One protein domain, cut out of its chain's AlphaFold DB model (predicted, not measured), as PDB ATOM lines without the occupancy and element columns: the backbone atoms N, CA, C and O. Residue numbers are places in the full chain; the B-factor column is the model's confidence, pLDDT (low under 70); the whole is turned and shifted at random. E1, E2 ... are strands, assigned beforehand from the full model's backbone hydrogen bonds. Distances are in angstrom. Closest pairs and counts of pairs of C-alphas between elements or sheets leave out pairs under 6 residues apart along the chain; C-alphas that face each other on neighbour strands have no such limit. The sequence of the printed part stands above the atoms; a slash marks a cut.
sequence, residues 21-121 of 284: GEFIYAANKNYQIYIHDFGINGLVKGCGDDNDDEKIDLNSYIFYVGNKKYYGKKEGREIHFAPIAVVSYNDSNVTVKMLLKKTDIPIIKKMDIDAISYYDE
ATOM      1  N   GLY A  21     158.823 180.158 121.869       76.50
ATOM      2  CA  GLY A  21     157.870 180.932 121.092       76.50
ATOM      3  C   GLY A  21     156.443 180.469 121.315       76.50
ATOM      4  O   GLY A  21     156.172 179.584 122.124       76.50
ATOM      5  N   GLU A  22     155.530 181.072 120.570       81.50
ATOM      6  CA  GLU A  22     154.123 180.701 120.556       81.50
ATOM      7  C   GLU A  22     153.695 180.352 119.131       81.50
ATOM      8  O   GLU A  22     153.938 181.098 118.182       81.50
ATOM      9  N   PHE A  23     153.016 179.223 118.980       80.75
ATOM     10  CA  PHE A  23     152.222 178.930 117.802       80.75
ATOM     11  C   PHE A  23     150.799 179.414 118.039       80.75
ATOM     12  O   PHE A  23     150.155 179.017 119.011       80.75
ATOM     13  N   ILE A  24     150.288 180.240 117.134       83.31
ATOM     14  CA  ILE A  24     148.929 180.769 117.175       83.31
ATOM     15  C   ILE A  24     148.223 180.393 115.882       83.31
ATOM     16  O   ILE A  24     148.681 180.699 114.777       83.31
ATOM     17  N   TYR A  25     147.059 179.780 116.042       85.44
ATOM     18  CA  TYR A  25     146.126 179.508 114.970       85.44
ATOM     19  C   TYR A  25     144.810 180.225 115.214       85.44
ATOM     20  O   TYR A  25     144.127 179.997 116.217       85.44
ATOM     21  N   ALA A  26     144.439 181.069 114.259       85.81
ATOM     22  CA  ALA A  26     143.166 181.764 114.250       85.81
ATOM     23  C   ALA A  26     142.428 181.475 112.953       85.81
ATOM     24  O   ALA A  26     142.989 181.606 111.863       85.81
ATOM     25  N   ALA A  27     141.150 181.126 113.057       86.88
ATOM     26  CA  ALA A  27     140.327 180.928 111.880       86.88
ATOM     27  C   ALA A  27     138.877 181.349 112.093       86.88
ATOM     28  O   ALA A  27     138.358 181.431 113.202       86.88
ATOM     29  N   ASN A  28     138.219 181.645 110.979       86.44
ATOM     30  CA  ASN A  28     136.773 181.761 110.887       86.44
ATOM     31  C   ASN A  28     136.316 181.173 109.545       86.44
ATOM     32  O   ASN A  28     137.118 180.643 108.779       86.44
ATOM     33  N   LYS A  29     135.031 181.326 109.214       82.62
ATOM     34  CA  LYS A  29     134.446 180.801 107.969       82.62
ATOM     35  C   LYS A  29     135.216 181.166 106.682       82.62
ATOM     36  O   LYS A  29     135.110 180.443 105.698       82.62
ATOM     37  N   ASN A  30     135.945 182.283 106.658       83.00
ATOM     38  CA  ASN A  30     136.558 182.829 105.443       83.00
ATOM     39  C   ASN A  30     138.095 182.803 105.445       83.00
ATOM     40  O   ASN A  30     138.704 182.923 104.378       83.00
ATOM     41  N   TYR A  31     138.718 182.699 106.618       85.25
ATOM     42  CA  TYR A  31     140.136 182.984 106.814       85.25
ATOM     43  C   TYR A  31     140.760 181.985 107.783       85.25
ATOM     44  O   TYR A  31     140.131 181.628 108.775       85.25
ATOM     45  N   GLN A  32     142.006 181.597 107.518       85.38
ATOM     46  CA  GLN A  32     142.837 180.797 108.423       85.38
ATOM     47  C   GLN A  32     144.218 181.446 108.511       85.38
ATOM     48  O   GLN A  32     144.777 181.838 107.486       85.38
ATOM     49  N   ILE A  33     144.760 181.588 109.714       85.50
ATOM     50  CA  ILE A  33     146.048 182.238 109.963       85.50
ATOM     51  C   ILE A  33     146.865 181.369 110.903       85.50
ATOM     52  O   ILE A  33     146.378 180.989 111.964       85.50
ATOM     53  N   TYR A  34     148.109 181.119 110.508       84.69
ATOM     54  CA  TYR A  34     149.125 180.397 111.260       84.69
ATOM     55  C   TYR A  34     150.264 181.370 111.568       84.69
ATOM     56  O   TYR A  34     150.796 182.014 110.661       84.69
ATOM     57  N   ILE A  35     150.624 181.500 112.838       82.62
ATOM     58  CA  ILE A  35     151.673 182.401 113.321       82.62
ATOM     59  C   ILE A  35     152.599 181.572 114.204       82.62
ATOM     60  O   ILE A  35     152.157 181.051 115.220       82.62
ATOM     61  N   HIS A  36     153.870 181.469 113.831       79.38
ATOM     62  CA  HIS A  36     154.945 180.990 114.694       79.38
ATOM     63  C   HIS A  36     155.722 182.213 115.186       79.38
ATOM     64  O   HIS A  36     156.526 182.794 114.454       79.38
ATOM     65  N   ASP A  37     155.457 182.639 116.416       78.19
ATOM     66  CA  ASP A  37     156.087 183.808 117.012       78.19
ATOM     67  C   ASP A  37     157.179 183.414 118.014       78.19
ATOM     68  O   ASP A  37     156.916 183.157 119.184       78.19
ATOM     69  N   PHE A  38     158.433 183.422 117.560       72.06
ATOM     70  CA  PHE A  38     159.623 183.239 118.403       72.06
ATOM     71  C   PHE A  38     160.146 184.557 119.015       72.06
ATOM     72  O   PHE A  38     161.307 184.671 119.420       72.06
ATOM     73  N   GLY A  39     159.325 185.609 119.040       70.31
ATOM     74  CA  GLY A  39     159.708 186.925 119.534       70.31
ATOM     75  C   GLY A  39     160.805 187.572 118.684       70.31
ATOM     76  O   GLY A  39     160.648 187.751 117.477       70.31
ATOM     77  N   ILE A  40     161.900 187.974 119.337       58.53
ATOM     78  CA  ILE A  40     163.087 188.588 118.706       58.53
ATOM     79  C   ILE A  40     164.071 187.502 118.220       58.53
ATOM     80  O   ILE A  40     164.950 187.776 117.409       58.53
ATOM     81  N   ASN A  41     163.888 186.249 118.654       55.97
ATOM     82  CA  ASN A  41     164.818 185.134 118.443       55.97
ATOM     83  C   ASN A  41     164.523 184.333 117.163       55.97
ATOM     84  O   ASN A  41     164.935 183.184 117.046       55.97
ATOM     85  N   GLY A  42     163.790 184.912 116.208       50.84
ATOM     86  CA  GLY A  42     163.240 184.210 115.042       50.84
ATOM     87  C   GLY A  42     164.244 183.796 113.963       50.84
ATOM     88  O   GLY A  42     163.876 183.784 112.793       50.84
ATOM     89  N   LEU A  43     165.500 183.514 114.308       51.62
ATOM     90  CA  LEU A  43     166.555 183.185 113.353       51.62
ATOM     91  C   LEU A  43     167.383 182.009 113.876       51.62
ATOM     92  O   LEU A  43     168.273 182.174 114.706       51.62
ATOM     93  N   VAL A  44     167.077 180.816 113.371       53.66
ATOM     94  CA  VAL A  44     167.912 179.623 113.537       53.66
ATOM     95  C   VAL A  44     168.969 179.649 112.438       53.66
ATOM     96  O   VAL A  44     168.625 179.844 111.272       53.66
ATOM     97  N   LYS A  45     170.248 179.502 112.800       50.97
ATOM     98  CA  LYS A  45     171.341 179.416 111.822       50.97
ATOM     99  C   LYS A  45     171.157 178.147 110.971       50.97
ATOM    100  O   LYS A  45     170.722 177.119 111.476       50.97
ATOM    101  N   GLY A  46     171.439 178.199 109.679       48.22
ATOM    102  CA  GLY A  46     171.369 177.015 108.821       48.22
ATOM    103  C   GLY A  46     172.455 175.997 109.124       48.22
ATOM    104  O   GLY A  46     173.537 176.364 109.584       48.22
ATOM    105  N   CYS A  47     172.182 174.722 108.844       49.28
ATOM    106  CA  CYS A  47     173.224 173.702 108.745       49.28
ATOM    107  C   CYS A  47     173.852 173.767 107.347       49.28
ATOM    108  O   CYS A  47     173.465 172.998 106.474       49.28
ATOM    109  N   GLY A  48     174.798 174.677 107.118       44.53
ATOM    110  CA  GLY A  48     175.454 174.785 105.815       44.53
ATOM    111  C   GLY A  48     176.289 176.050 105.671       44.53
ATOM    112  O   GLY A  48     175.737 177.139 105.621       44.53
ATOM    113  N   ASP A  49     177.602 175.845 105.581       41.53
ATOM    114  CA  ASP A  49     178.671 176.795 105.248       41.53
ATOM    115  C   ASP A  49     178.941 177.983 106.198       41.53
ATOM    116  O   ASP A  49     178.059 178.604 106.788       41.53
ATOM    117  N   ASP A  50     180.228 178.329 106.318       45.47
ATOM    118  CA  ASP A  50     180.719 179.494 107.077       45.47
ATOM    119  C   ASP A  50     180.292 180.838 106.453       45.47
ATOM    120  O   ASP A  50     180.486 181.900 107.050       45.47
ATOM    121  N   ASN A  51     179.679 180.788 105.266       45.91
ATOM    122  CA  ASN A  51     179.132 181.925 104.544       45.91
ATOM    123  C   ASN A  51     177.594 181.888 104.576       45.91
ATOM    124  O   ASN A  51     176.962 181.269 103.729       45.91
ATOM    125  N   ASP A  52     177.035 182.632 105.530       43.69
ATOM    126  CA  ASP A  52     175.658 183.142 105.581       43.69
ATOM    127  C   ASP A  52     174.474 182.143 105.661       43.69
ATOM    128  O   ASP A  52     174.007 181.571 104.683       43.69
ATOM    129  N   ASP A  53     173.857 182.125 106.852       41.56
ATOM    130  CA  ASP A  53     172.411 182.321 107.057       41.56
ATOM    131  C   ASP A  53     171.410 181.485 106.225       41.56
ATOM    132  O   ASP A  53     170.410 182.024 105.735       41.56
ATOM    133  N   GLU A  54     171.560 180.160 106.137       39.28
ATOM    134  CA  GLU A  54     170.442 179.330 105.660       39.28
ATOM    135  C   GLU A  54     169.308 179.305 106.706       39.28
ATOM    136  O   GLU A  54     169.260 178.508 107.639       39.28
ATOM    137  N   LYS A  55     168.383 180.261 106.610       50.22
ATOM    138  CA  LYS A  55     167.237 180.376 107.517       50.22
ATOM    139  C   LYS A  55     166.223 179.298 107.159       50.22
ATOM    140  O   LYS A  55     165.535 179.416 106.146       50.22
ATOM    141  N   ILE A  56     166.084 178.282 108.007       46.84
ATOM    142  CA  ILE A  56     164.978 177.329 107.889       46.84
ATOM    143  C   ILE A  56     163.706 178.044 108.355       46.84
ATOM    144  O   ILE A  56     163.402 178.127 109.545       46.84
ATOM    145  N   ASP A  57     162.981 178.625 107.398       48.25
ATOM    146  CA  ASP A  57     161.671 179.217 107.638       48.25
ATOM    147  C   ASP A  57     160.653 178.086 107.823       48.25
ATOM    148  O   ASP A  57     160.214 177.460 106.859       48.25
ATOM    149  N   LEU A  58     160.234 177.842 109.067       53.47
ATOM    150  CA  LEU A  58     159.199 176.858 109.437       53.47
ATOM    151  C   LEU A  58     157.792 177.224 108.919       53.47
ATOM    152  O   LEU A  58     156.784 176.663 109.344       53.47
ATOM    153  N   ASN A  59     157.721 178.150 107.962       51.56
ATOM    154  CA  ASN A  59     156.577 178.956 107.573       51.56
ATOM    155  C   ASN A  59     156.091 179.833 108.732       51.56
ATOM    156  O   ASN A  59     154.984 179.683 109.259       51.56
ATOM    157  N   SER A  60     156.951 180.771 109.117       67.00
ATOM    158  CA  SER A  60     156.843 181.583 110.327       67.00
ATOM    159  C   SER A  60     155.527 182.360 110.418       67.00
ATOM    160  O   SER A  60     154.982 182.530 111.501       67.00
ATOM    161  N   TYR A  61     154.957 182.773 109.283       79.56
ATOM    162  CA  TYR A  61     153.646 183.417 109.235       79.56
ATOM    163  C   TYR A  61     152.923 183.049 107.936       79.56
ATOM    164  O   TYR A  61     153.379 183.410 106.848       79.56
ATOM    165  N   ILE A  62     151.782 182.362 108.025       80.88
ATOM    166  CA  ILE A  62     150.954 181.992 106.870       80.88
ATOM    167  C   ILE A  62     149.536 182.535 107.036       80.88
ATOM    168  O   ILE A  62     148.890 182.329 108.060       80.88
ATOM    169  N   PHE A  63     149.010 183.156 105.983       83.31
ATOM    170  CA  PHE A  63     147.623 183.594 105.895       83.31
ATOM    171  C   PHE A  63     146.936 182.938 104.699       83.31
ATOM    172  O   PHE A  63     147.403 183.050 103.566       83.31
ATOM    173  N   TYR A  64     145.804 182.281 104.939       81.94
ATOM    174  CA  TYR A  64     144.935 181.740 103.905       81.94
ATOM    175  C   TYR A  64     143.677 182.591 103.720       81.94
ATOM    176  O   TYR A  64     142.941 182.872 104.672       81.94
ATOM    177  N   VAL A  65     143.386 182.925 102.460       80.06
ATOM    178  CA  VAL A  65     142.104 183.501 102.024       80.06
ATOM    179  C   VAL A  65     141.427 182.500 101.096       80.06
ATOM    180  O   VAL A  65     141.850 182.304  99.950       80.06
ATOM    181  N   GLY A  66     140.388 181.824 101.591       76.88
ATOM    182  CA  GLY A  66     139.812 180.668 100.901       76.88
ATOM    183  C   GLY A  66     140.839 179.538 100.754       76.88
ATOM    184  O   GLY A  66     141.202 178.906 101.740       76.88
ATOM    185  N   ASN A  67     141.304 179.285  99.525       69.94
ATOM    186  CA  ASN A  67     142.329 178.272  99.221       69.94
ATOM    187  C   ASN A  67     143.692 178.878  98.836       69.94
ATOM    188  O   ASN A  67     144.616 178.140  98.507       69.94
ATOM    189  N   LYS A  68     143.832 180.211  98.827       77.31
ATOM    190  CA  LYS A  68     145.096 180.877  98.476       77.31
ATOM    191  C   LYS A  68     145.959 181.059  99.720       77.31
ATOM    192  O   LYS A  68     145.453 181.572 100.712       77.31
ATOM    193  N   LYS A  69     147.233 180.668  99.632       81.50
ATOM    194  CA  LYS A  69     148.255 180.783 100.684       81.50
ATOM    195  C   LYS A  69     149.098 182.046 100.479       81.50
ATOM    196  O   LYS A  69     149.526 182.308  99.356       81.50
ATOM    197  N   TYR A  70     149.373 182.779 101.554       82.44
ATOM    198  CA  TYR A  70     150.240 183.959 101.569       82.44
ATOM    199  C   TYR A  70     151.258 183.872 102.701       82.44
ATOM    200  O   TYR A  70     150.907 183.482 103.814       82.44
ATOM    201  N   TYR A  71     152.497 184.267 102.417       82.75
ATOM    202  CA  TYR A  71     153.589 184.304 103.389       82.75
ATOM    203  C   TYR A  71     153.737 185.709 103.960       82.75
ATOM    204  O   TYR A  71     153.658 186.698 103.227       82.75
ATOM    205  N   GLY A  72     153.890 185.786 105.277       81.75
ATOM    206  CA  GLY A  72     153.999 187.035 106.011       81.75
ATOM    207  C   GLY A  72     155.410 187.278 106.517       81.75
ATOM    208  O   GLY A  72     156.192 186.348 106.704       81.75
ATOM    209  N   LYS A  73     155.718 188.541 106.791       83.31
ATOM    210  CA  LYS A  73     156.949 188.962 107.457       83.31
ATOM    211  C   LYS A  73     156.606 189.778 108.694       83.31
ATOM    212  O   LYS A  73     155.788 190.690 108.613       83.31
ATOM    213  N   LYS A  74     157.232 189.484 109.831       81.25
ATOM    214  CA  LYS A  74     157.051 190.279 111.049       81.25
ATOM    215  C   LYS A  74     157.826 191.598 110.966       81.25
ATOM    216  O   LYS A  74     159.020 191.606 110.673       81.25
ATOM    217  N   GLU A  75     157.143 192.702 111.249       82.44
ATOM    218  CA  GLU A  75     157.674 194.062 111.325       82.44
ATOM    219  C   GLU A  75     157.226 194.679 112.661       82.44
ATOM    220  O   GLU A  75     156.083 195.094 112.854       82.44
ATOM    221  N   GLY A  76     158.124 194.676 113.652       81.12
ATOM    222  CA  GLY A  76     157.792 195.096 115.014       81.12
ATOM    223  C   GLY A  76     156.754 194.174 115.666       81.12
ATOM    224  O   GLY A  76     157.047 193.017 115.965       81.12
ATOM    225  N   ARG A  77     155.551 194.703 115.926       80.75
ATOM    226  CA  ARG A  77     154.419 193.960 116.518       80.75
ATOM    227  C   ARG A  77     153.394 193.489 115.483       80.75
ATOM    228  O   ARG A  77     152.394 192.884 115.860       80.75
ATOM    229  N   GLU A  78     153.615 193.795 114.211       87.19
ATOM    230  CA  GLU A  78     152.702 193.463 113.122       87.19
ATOM    231  C   GLU A  78     153.328 192.415 112.198       87.19
ATOM    232  O   GLU A  78     154.544 192.253 112.130       87.19
ATOM    233  N   ILE A  79     152.485 191.681 111.483       89.25
ATOM    234  CA  ILE A  79     152.859 190.677 110.494       89.25
ATOM    235  C   ILE A  79     152.284 191.124 109.154       89.25
ATOM    236  O   ILE A  79     151.073 191.228 108.968       89.25
ATOM    237  N   HIS A  80     153.166 191.406 108.210       89.62
ATOM    238  CA  HIS A  80     152.843 191.976 106.917       89.62
ATOM    239  C   HIS A  80     152.781 190.864 105.873       89.62
ATOM    240  O   HIS A  80     153.799 190.295 105.487       89.62
ATOM    241  N   PHE A  81     151.578 190.583 105.383       87.25
ATOM    242  CA  PHE A  81     151.316 189.721 104.233       87.25
ATOM    243  C   PHE A  81     151.183 190.602 102.993       87.25
ATOM    244  O   PHE A  81     150.086 190.779 102.463       87.25
ATOM    245  N   ALA A  82     152.272 191.251 102.580       79.50
ATOM    246  CA  ALA A  82     152.224 192.256 101.523       79.50
ATOM    247  C   ALA A  82     151.798 191.651 100.168       79.50
ATOM    248  O   ALA A  82     152.260 190.566  99.812       79.50
ATOM    249  N   PRO A  83     150.949 192.339  99.377       80.69
ATOM    250  CA  PRO A  83     150.276 193.626  99.635       80.69
ATOM    251  C   PRO A  83     148.876 193.490 100.278       80.69
ATOM    252  O   PRO A  83     148.055 194.401 100.205       80.69
ATOM    253  N   ILE A  84     148.548 192.328 100.831       86.38
ATOM    254  CA  ILE A  84     147.176 191.870 101.075       86.38
ATOM    255  C   ILE A  84     146.656 192.303 102.435       86.38
ATOM    256  O   ILE A  84     145.534 192.806 102.537       86.38
ATOM    257  N   ALA A  85     147.447 192.073 103.480       91.12
ATOM    258  CA  ALA A  85     147.015 192.309 104.844       91.12
ATOM    259  C   ALA A  85     148.177 192.660 105.768       91.12
ATOM    260  O   ALA A  85     149.306 192.212 105.580       91.12
ATOM    261  N   VAL A  86     147.850 193.413 106.809       92.50
ATOM    262  CA  VAL A  86     148.665 193.578 108.007       92.50
ATOM    263  C   VAL A  86     147.919 192.916 109.156       92.50
ATOM    264  O   VAL A  86     146.718 193.133 109.333       92.50
ATOM    265  N   VAL A  87     148.613 192.072 109.903       92.00
ATOM    266  CA  VAL A  87     148.055 191.245 110.966       92.00
ATOM    267  C   VAL A  87     148.692 191.626 112.295       92.00
ATOM    268  O   VAL A  87     149.897 191.809 112.388       92.00
ATOM    269  N   SER A  88     147.879 191.739 113.334       91.12
ATOM    270  CA  SER A  88     148.322 191.852 114.728       91.12
ATOM    271  C   SER A  88     147.473 190.913 115.572       91.12
ATOM    272  O   SER A  88     146.427 190.458 115.112       91.12
ATOM    273  N   TYR A  89     147.901 190.581 116.782       91.00
ATOM    274  CA  TYR A  89     147.152 189.654 117.622       91.00
ATOM    275  C   TYR A  89     147.316 189.974 119.108       91.00
ATOM    276  O   TYR A  89     148.225 190.701 119.512       91.00
ATOM    277  N   ASN A  90     146.392 189.456 119.909       89.81
ATOM    278  CA  ASN A  90     146.441 189.445 121.368       89.81
ATOM    279  C   ASN A  90     146.100 188.032 121.873       89.81
ATOM    280  O   ASN A  90     146.088 187.091 121.085       89.81
ATOM    281  N   ASP A  91     145.801 187.874 123.161       86.25
ATOM    282  CA  ASP A  91     145.530 186.552 123.745       86.25
ATOM    283  C   ASP A  91     144.240 185.881 123.252       86.25
ATOM    284  O   ASP A  91     144.057 184.687 123.467       86.25
ATOM    285  N   SER A  92     143.330 186.619 122.613       88.31
ATOM    286  CA  SER A  92     142.016 186.096 122.213       88.31
ATOM    287  C   SER A  92     141.791 186.093 120.705       88.31
ATOM    288  O   SER A  92     141.127 185.198 120.190       88.31
ATOM    289  N   ASN A  93     142.317 187.088 119.986       93.25
ATOM    290  CA  ASN A  93     142.009 187.306 118.579       93.25
ATOM    291  C   ASN A  93     143.251 187.682 117.768       93.25
ATOM    292  O   ASN A  93     144.158 188.368 118.241       93.25
ATOM    293  N   VAL A  94     143.201 187.323 116.487       93.06
ATOM    294  CA  VAL A  94     144.059 187.853 115.431       93.06
ATOM    295  C   VAL A  94     143.278 188.905 114.647       93.06
ATOM    296  O   VAL A  94     142.263 188.623 114.009       93.06
ATOM    297  N   THR A  95     143.760 190.137 114.676       94.25
ATOM    298  CA  THR A  95     143.229 191.261 113.915       94.25
ATOM    299  C   THR A  95     143.880 191.322 112.538       94.25
ATOM    300  O   THR A  95     145.076 191.578 112.413       94.25
ATOM    301  N   VAL A  96     143.074 191.188 111.487       93.00
ATOM    302  CA  VAL A  96     143.501 191.312 110.089       93.00
ATOM    303  C   VAL A  96     143.028 192.638 109.518       93.00
ATOM    304  O   VAL A  96     141.826 192.899 109.431       93.00
ATOM    305  N   LYS A  97     143.967 193.469 109.072       92.88
ATOM    306  CA  LYS A  97     143.707 194.717 108.358       92.88
ATOM    307  C   LYS A  97     144.075 194.552 106.886       92.88
ATOM    308  O   LYS A  97     145.244 194.561 106.521       92.88
ATOM    309  N   MET A  98     143.062 194.416 106.042       88.31
ATOM    310  CA  MET A  98     143.167 194.467 104.581       88.31
ATOM    311  C   MET A  98     142.848 195.885 104.086       88.31
ATOM    312  O   MET A  98     142.252 196.677 104.820       88.31
ATOM    313  N   LEU A  99     143.180 196.187 102.824       80.38
ATOM    314  CA  LEU A  99     143.014 197.510 102.187       80.38
ATOM    315  C   LEU A  99     141.694 198.237 102.518       80.38
ATOM    316  O   LEU A  99     141.708 199.439 102.756       80.38
ATOM    317  N   LEU A 100     140.565 197.521 102.549       78.50
ATOM    318  CA  LEU A 100     139.231 198.104 102.759       78.50
ATOM    319  C   LEU A 100     138.499 197.561 103.993       78.50
ATOM    320  O   LEU A 100     137.351 197.928 104.235       78.50
ATOM    321  N   LYS A 101     139.108 196.646 104.755       87.94
ATOM    322  CA  LYS A 101     138.400 195.926 105.819       87.94
ATOM    323  C   LYS A 101     139.325 195.549 106.964       87.94
ATOM    324  O   LYS A 101     140.396 194.992 106.750       87.94
ATOM    325  N   LYS A 102     138.843 195.767 108.187       91.88
ATOM    326  CA  LYS A 102     139.389 195.179 109.411       91.88
ATOM    327  C   LYS A 102     138.489 194.023 109.848       91.88
ATOM    328  O   LYS A 102     137.269 194.151 109.787       91.88
ATOM    329  N   THR A 103     139.060 192.885 110.219       92.69
ATOM    330  CA  THR A 103     138.320 191.722 110.733       92.69
ATOM    331  C   THR A 103     139.089 191.119 111.893       92.69
ATOM    332  O   THR A 103     140.282 190.866 111.751       92.69
ATOM    333  N   ASP A 104     138.406 190.871 113.005       93.00
ATOM    334  CA  ASP A 104     138.960 190.086 114.104       93.00
ATOM    335  C   ASP A 104     138.589 188.616 113.898       93.00
ATOM    336  O   ASP A 104     137.446 188.277 113.571       93.00
ATOM    337  N   ILE A 105     139.589 187.750 114.017       92.00
ATOM    338  CA  ILE A 105     139.481 186.308 113.841       92.00
ATOM    339  C   ILE A 105     139.795 185.667 115.195       92.00
ATOM    340  O   ILE A 105     140.866 185.947 115.737       92.00
ATOM    341  N   PRO A 106     138.898 184.838 115.752       89.62
ATOM    342  CA  PRO A 106     139.146 184.196 117.034       89.62
ATOM    343  C   PRO A 106     140.339 183.246 116.939       89.62
ATOM    344  O   PRO A 106     140.496 182.524 115.948       89.62
ATOM    345  N   ILE A 107     141.177 183.249 117.973       89.69
ATOM    346  CA  ILE A 107     142.226 182.247 118.143       89.69
ATOM    347  C   ILE A 107     141.549 180.939 118.546       89.69
ATOM    348  O   ILE A 107     140.867 180.871 119.565       89.69
ATOM    349  N   ILE A 108     141.725 179.908 117.722       84.12
ATOM    350  CA  ILE A 108     141.205 178.561 117.975       84.12
ATOM    351  C   ILE A 108     142.208 177.774 118.815       84.12
ATOM    352  O   ILE A 108     141.816 177.022 119.702       84.12
ATOM    353  N   LYS A 109     143.508 177.957 118.556       82.06
ATOM    354  CA  LYS A 109     144.565 177.245 119.273       82.06
ATOM    355  C   LYS A 109     145.785 178.131 119.475       82.06
ATOM    356  O   LYS A 109     146.210 178.830 118.558       82.06
ATOM    357  N   LYS A 110     146.350 178.064 120.677       83.81
ATOM    358  CA  LYS A 110     147.598 178.721 121.070       83.81
ATOM    359  C   LYS A 110     148.457 177.698 121.812       83.81
ATOM    360  O   LYS A 110     147.950 177.057 122.728       83.81
ATOM    361  N   MET A 111     149.701 177.498 121.389       78.50
ATOM    362  CA  MET A 111     150.621 176.518 121.977       78.50
ATOM    363  C   MET A 111     151.997 177.128 122.196       78.50
ATOM    364  O   MET A 111     152.498 177.827 121.319       78.50
ATOM    365  N   ASP A 112     152.628 176.798 123.318       80.62
ATOM    366  CA  ASP A 112     154.034 177.119 123.543       80.62
ATOM    367  C   ASP A 112     154.907 176.195 122.671       80.62
ATOM    368  O   ASP A 112     154.644 174.992 122.554       80.62
ATOM    369  N   ILE A 113     155.944 176.758 122.057       74.38
ATOM    370  CA  ILE A 113     156.931 176.040 121.248       74.38
ATOM    371  C   ILE A 113     158.288 176.213 121.901       74.38
ATOM    372  O   ILE A 113     158.683 177.341 122.197       74.38
ATOM    373  N   ASP A 114     159.023 175.118 122.018       73.69
ATOM    374  CA  ASP A 114     160.443 175.169 122.318       73.69
ATOM    375  C   ASP A 114     161.251 174.673 121.135       73.69
ATOM    376  O   ASP A 114     160.865 173.742 120.419       73.69
ATOM    377  N   ALA A 115     162.419 175.270 120.965       70.81
ATOM    378  CA  ALA A 115     163.406 174.732 120.068       70.81
ATOM    379  C   ALA A 115     164.830 174.976 120.568       70.81
ATOM    380  O   ALA A 115     165.153 175.977 121.213       70.81
ATOM    381  N   ILE A 116     165.675 173.998 120.270       68.75
ATOM    382  CA  ILE A 116     167.108 174.008 120.518       68.75
ATOM    383  C   ILE A 116     167.803 173.922 119.175       68.75
ATOM    384  O   ILE A 116     167.470 173.076 118.343       68.75
ATOM    385  N   SER A 117     168.800 174.772 118.990       64.88
ATOM    386  CA  SER A 117     169.713 174.686 117.863       64.88
ATOM    387  C   SER A 117     171.164 174.638 118.339       64.88
ATOM    388  O   SER A 117     171.546 175.314 119.300       64.88
ATOM    389  N   TYR A 118     171.965 173.793 117.693       66.62
ATOM    390  CA  TYR A 118     173.366 173.563 118.032       66.62
ATOM    391  C   TYR A 118     174.232 173.417 116.781       66.62
ATOM    392  O   TYR A 118     173.875 172.686 115.854       66.62
ATOM    393  N   TYR A 119     175.391 174.084 116.803       61.94
ATOM    394  CA  TYR A 119     176.350 174.124 115.699       61.94
ATOM    395  C   TYR A 119     177.778 174.084 116.251       61.94
ATOM    396  O   TYR A 119     178.147 174.932 117.068       61.94
ATOM    397  N   ASP A 120     178.587 173.143 115.773       57.69
ATOM    398  CA  ASP A 120     180.047 173.163 115.884       57.69
ATOM    399  C   ASP A 120     180.708 172.720 114.565       57.69
ATOM    400  O   ASP A 120     180.033 172.473 113.568       57.69
ATOM    401  N   GLU A 121     182.040 172.656 114.548       55.66
ATOM    402  CA  GLU A 121     182.845 172.255 113.382       55.66
ATOM    403  C   GLU A 121     182.527 170.847 112.836       55.66
ATOM    404  O   GLU A 121     182.856 170.555 111.689       55.66
TER     405      GLU A 121
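This is residues 21 to 121 of the 284 residues of the protein "DUF3298 domain-containing protein" of Campylobacter fetus (UniProt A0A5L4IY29). One antiparallel sheet of nine strands is folded back on itself like part of a barrel, with E4, E3, E2 and E1 in one leaf, E8, E7, E6 and E5 in the other, and the long bent strand E9 as the hinge between them. At the side away from E9 the chain passes from leaf to leaf where E4 runs on into E5, while the last part of E9 and the loop of residues 38 to 60 reach out from one end of the body and make the longest axis. The printed part has 101 residues with no named helix and nine named strands, E1 to E9 along the chain; the sheet's order is E4, E3, E2, E1, E9, E8, E7, E6, E5, and the class is all strand. The whole is only just compact, close to loose, with a radius of gyration of the C-alphas of 15.0 A, and it is elongated, spanning 50 by 27 by 25 A.

The hinge of the folded sheet, one sheet bent back into two leaves that face each other, is E9, residues 101 to 119, which bends by 79 degrees at residue 106. Its pairing is staggered: residues 101 to 106 pair with E8, residues 93 to 98, and residues 107 to 113 with E1, residues 21 to 27. E9 and E8 are antiparallel at 111 degrees, with N 96 and O 103 within hydrogen-bond range at 2.8 A; E9 and E1 are antiparallel at 151 degrees, with N 23 and O 111 at 2.8 A. Beyond E1 in one leaf comes E2, residues 31 to 37, antiparallel to it at 176 degrees, with N 35 and O 24 at 2.9 A. Then come E3, residues 61 to 65, with N 62 and O 34 at 2.8 A, and the edge strand E4, residues 68 to 71, with N 70 and O 63 at 2.8 A. E1, E2, E3 and E4 are a meander, each strand the antiparallel neighbour of the one before. The second meander is E5, residues 73 to 75, E6, residues 78 to 81, E7, residues 85 to 89, then E8 and E9. Here the pairs within hydrogen-bond range are, for instance, N 97 and O 86 at 2.8 A between the neighbours E8 and E7, N 87 and O 79 at 2.8 A between E7 and E6, and N 80 and O 73 at 2.7 A between E6 and the edge strand E5. E4 runs on into E5 at 48 degrees, and the two meet only through their link. Between the leaves, the closest C-alphas of E4 and E6 are those of Tyr 71 and Phe 81, 5.9 A apart, while E2 and E7 are apart.

E1 begins at C-alpha 21 (157.870, 180.932, 121.092) and is 19.8 A long from first to last C-alpha; E2 is 19.0 A long. E3 measures 13.6 A, E4 10.4 A, E5 6.4 A, E6 9.7 A, E7 13.1 A and E8 15.8 A. E9, the longest strand with 19 residues, covers 44.9 A, bends at C-alpha 106 (139.146, 184.196, 117.034) and ends at C-alpha 119 (176.350, 174.124, 115.699).

The two C-alphas farthest apart are those of Leu 100 and Glu 121, at 51.8 A. The printed part, residues 21 to 121, has no cut. The link from E2 to E3 is long, with 23 residues, and the other links are tight. The sheet is twisted, its C-alphas lying up to 12.0 A off its best plane. The mean pLDDT of the printed part is 75.6, and it is under 70 at residues 40 to 60, residue 67 and residues 116 to 121.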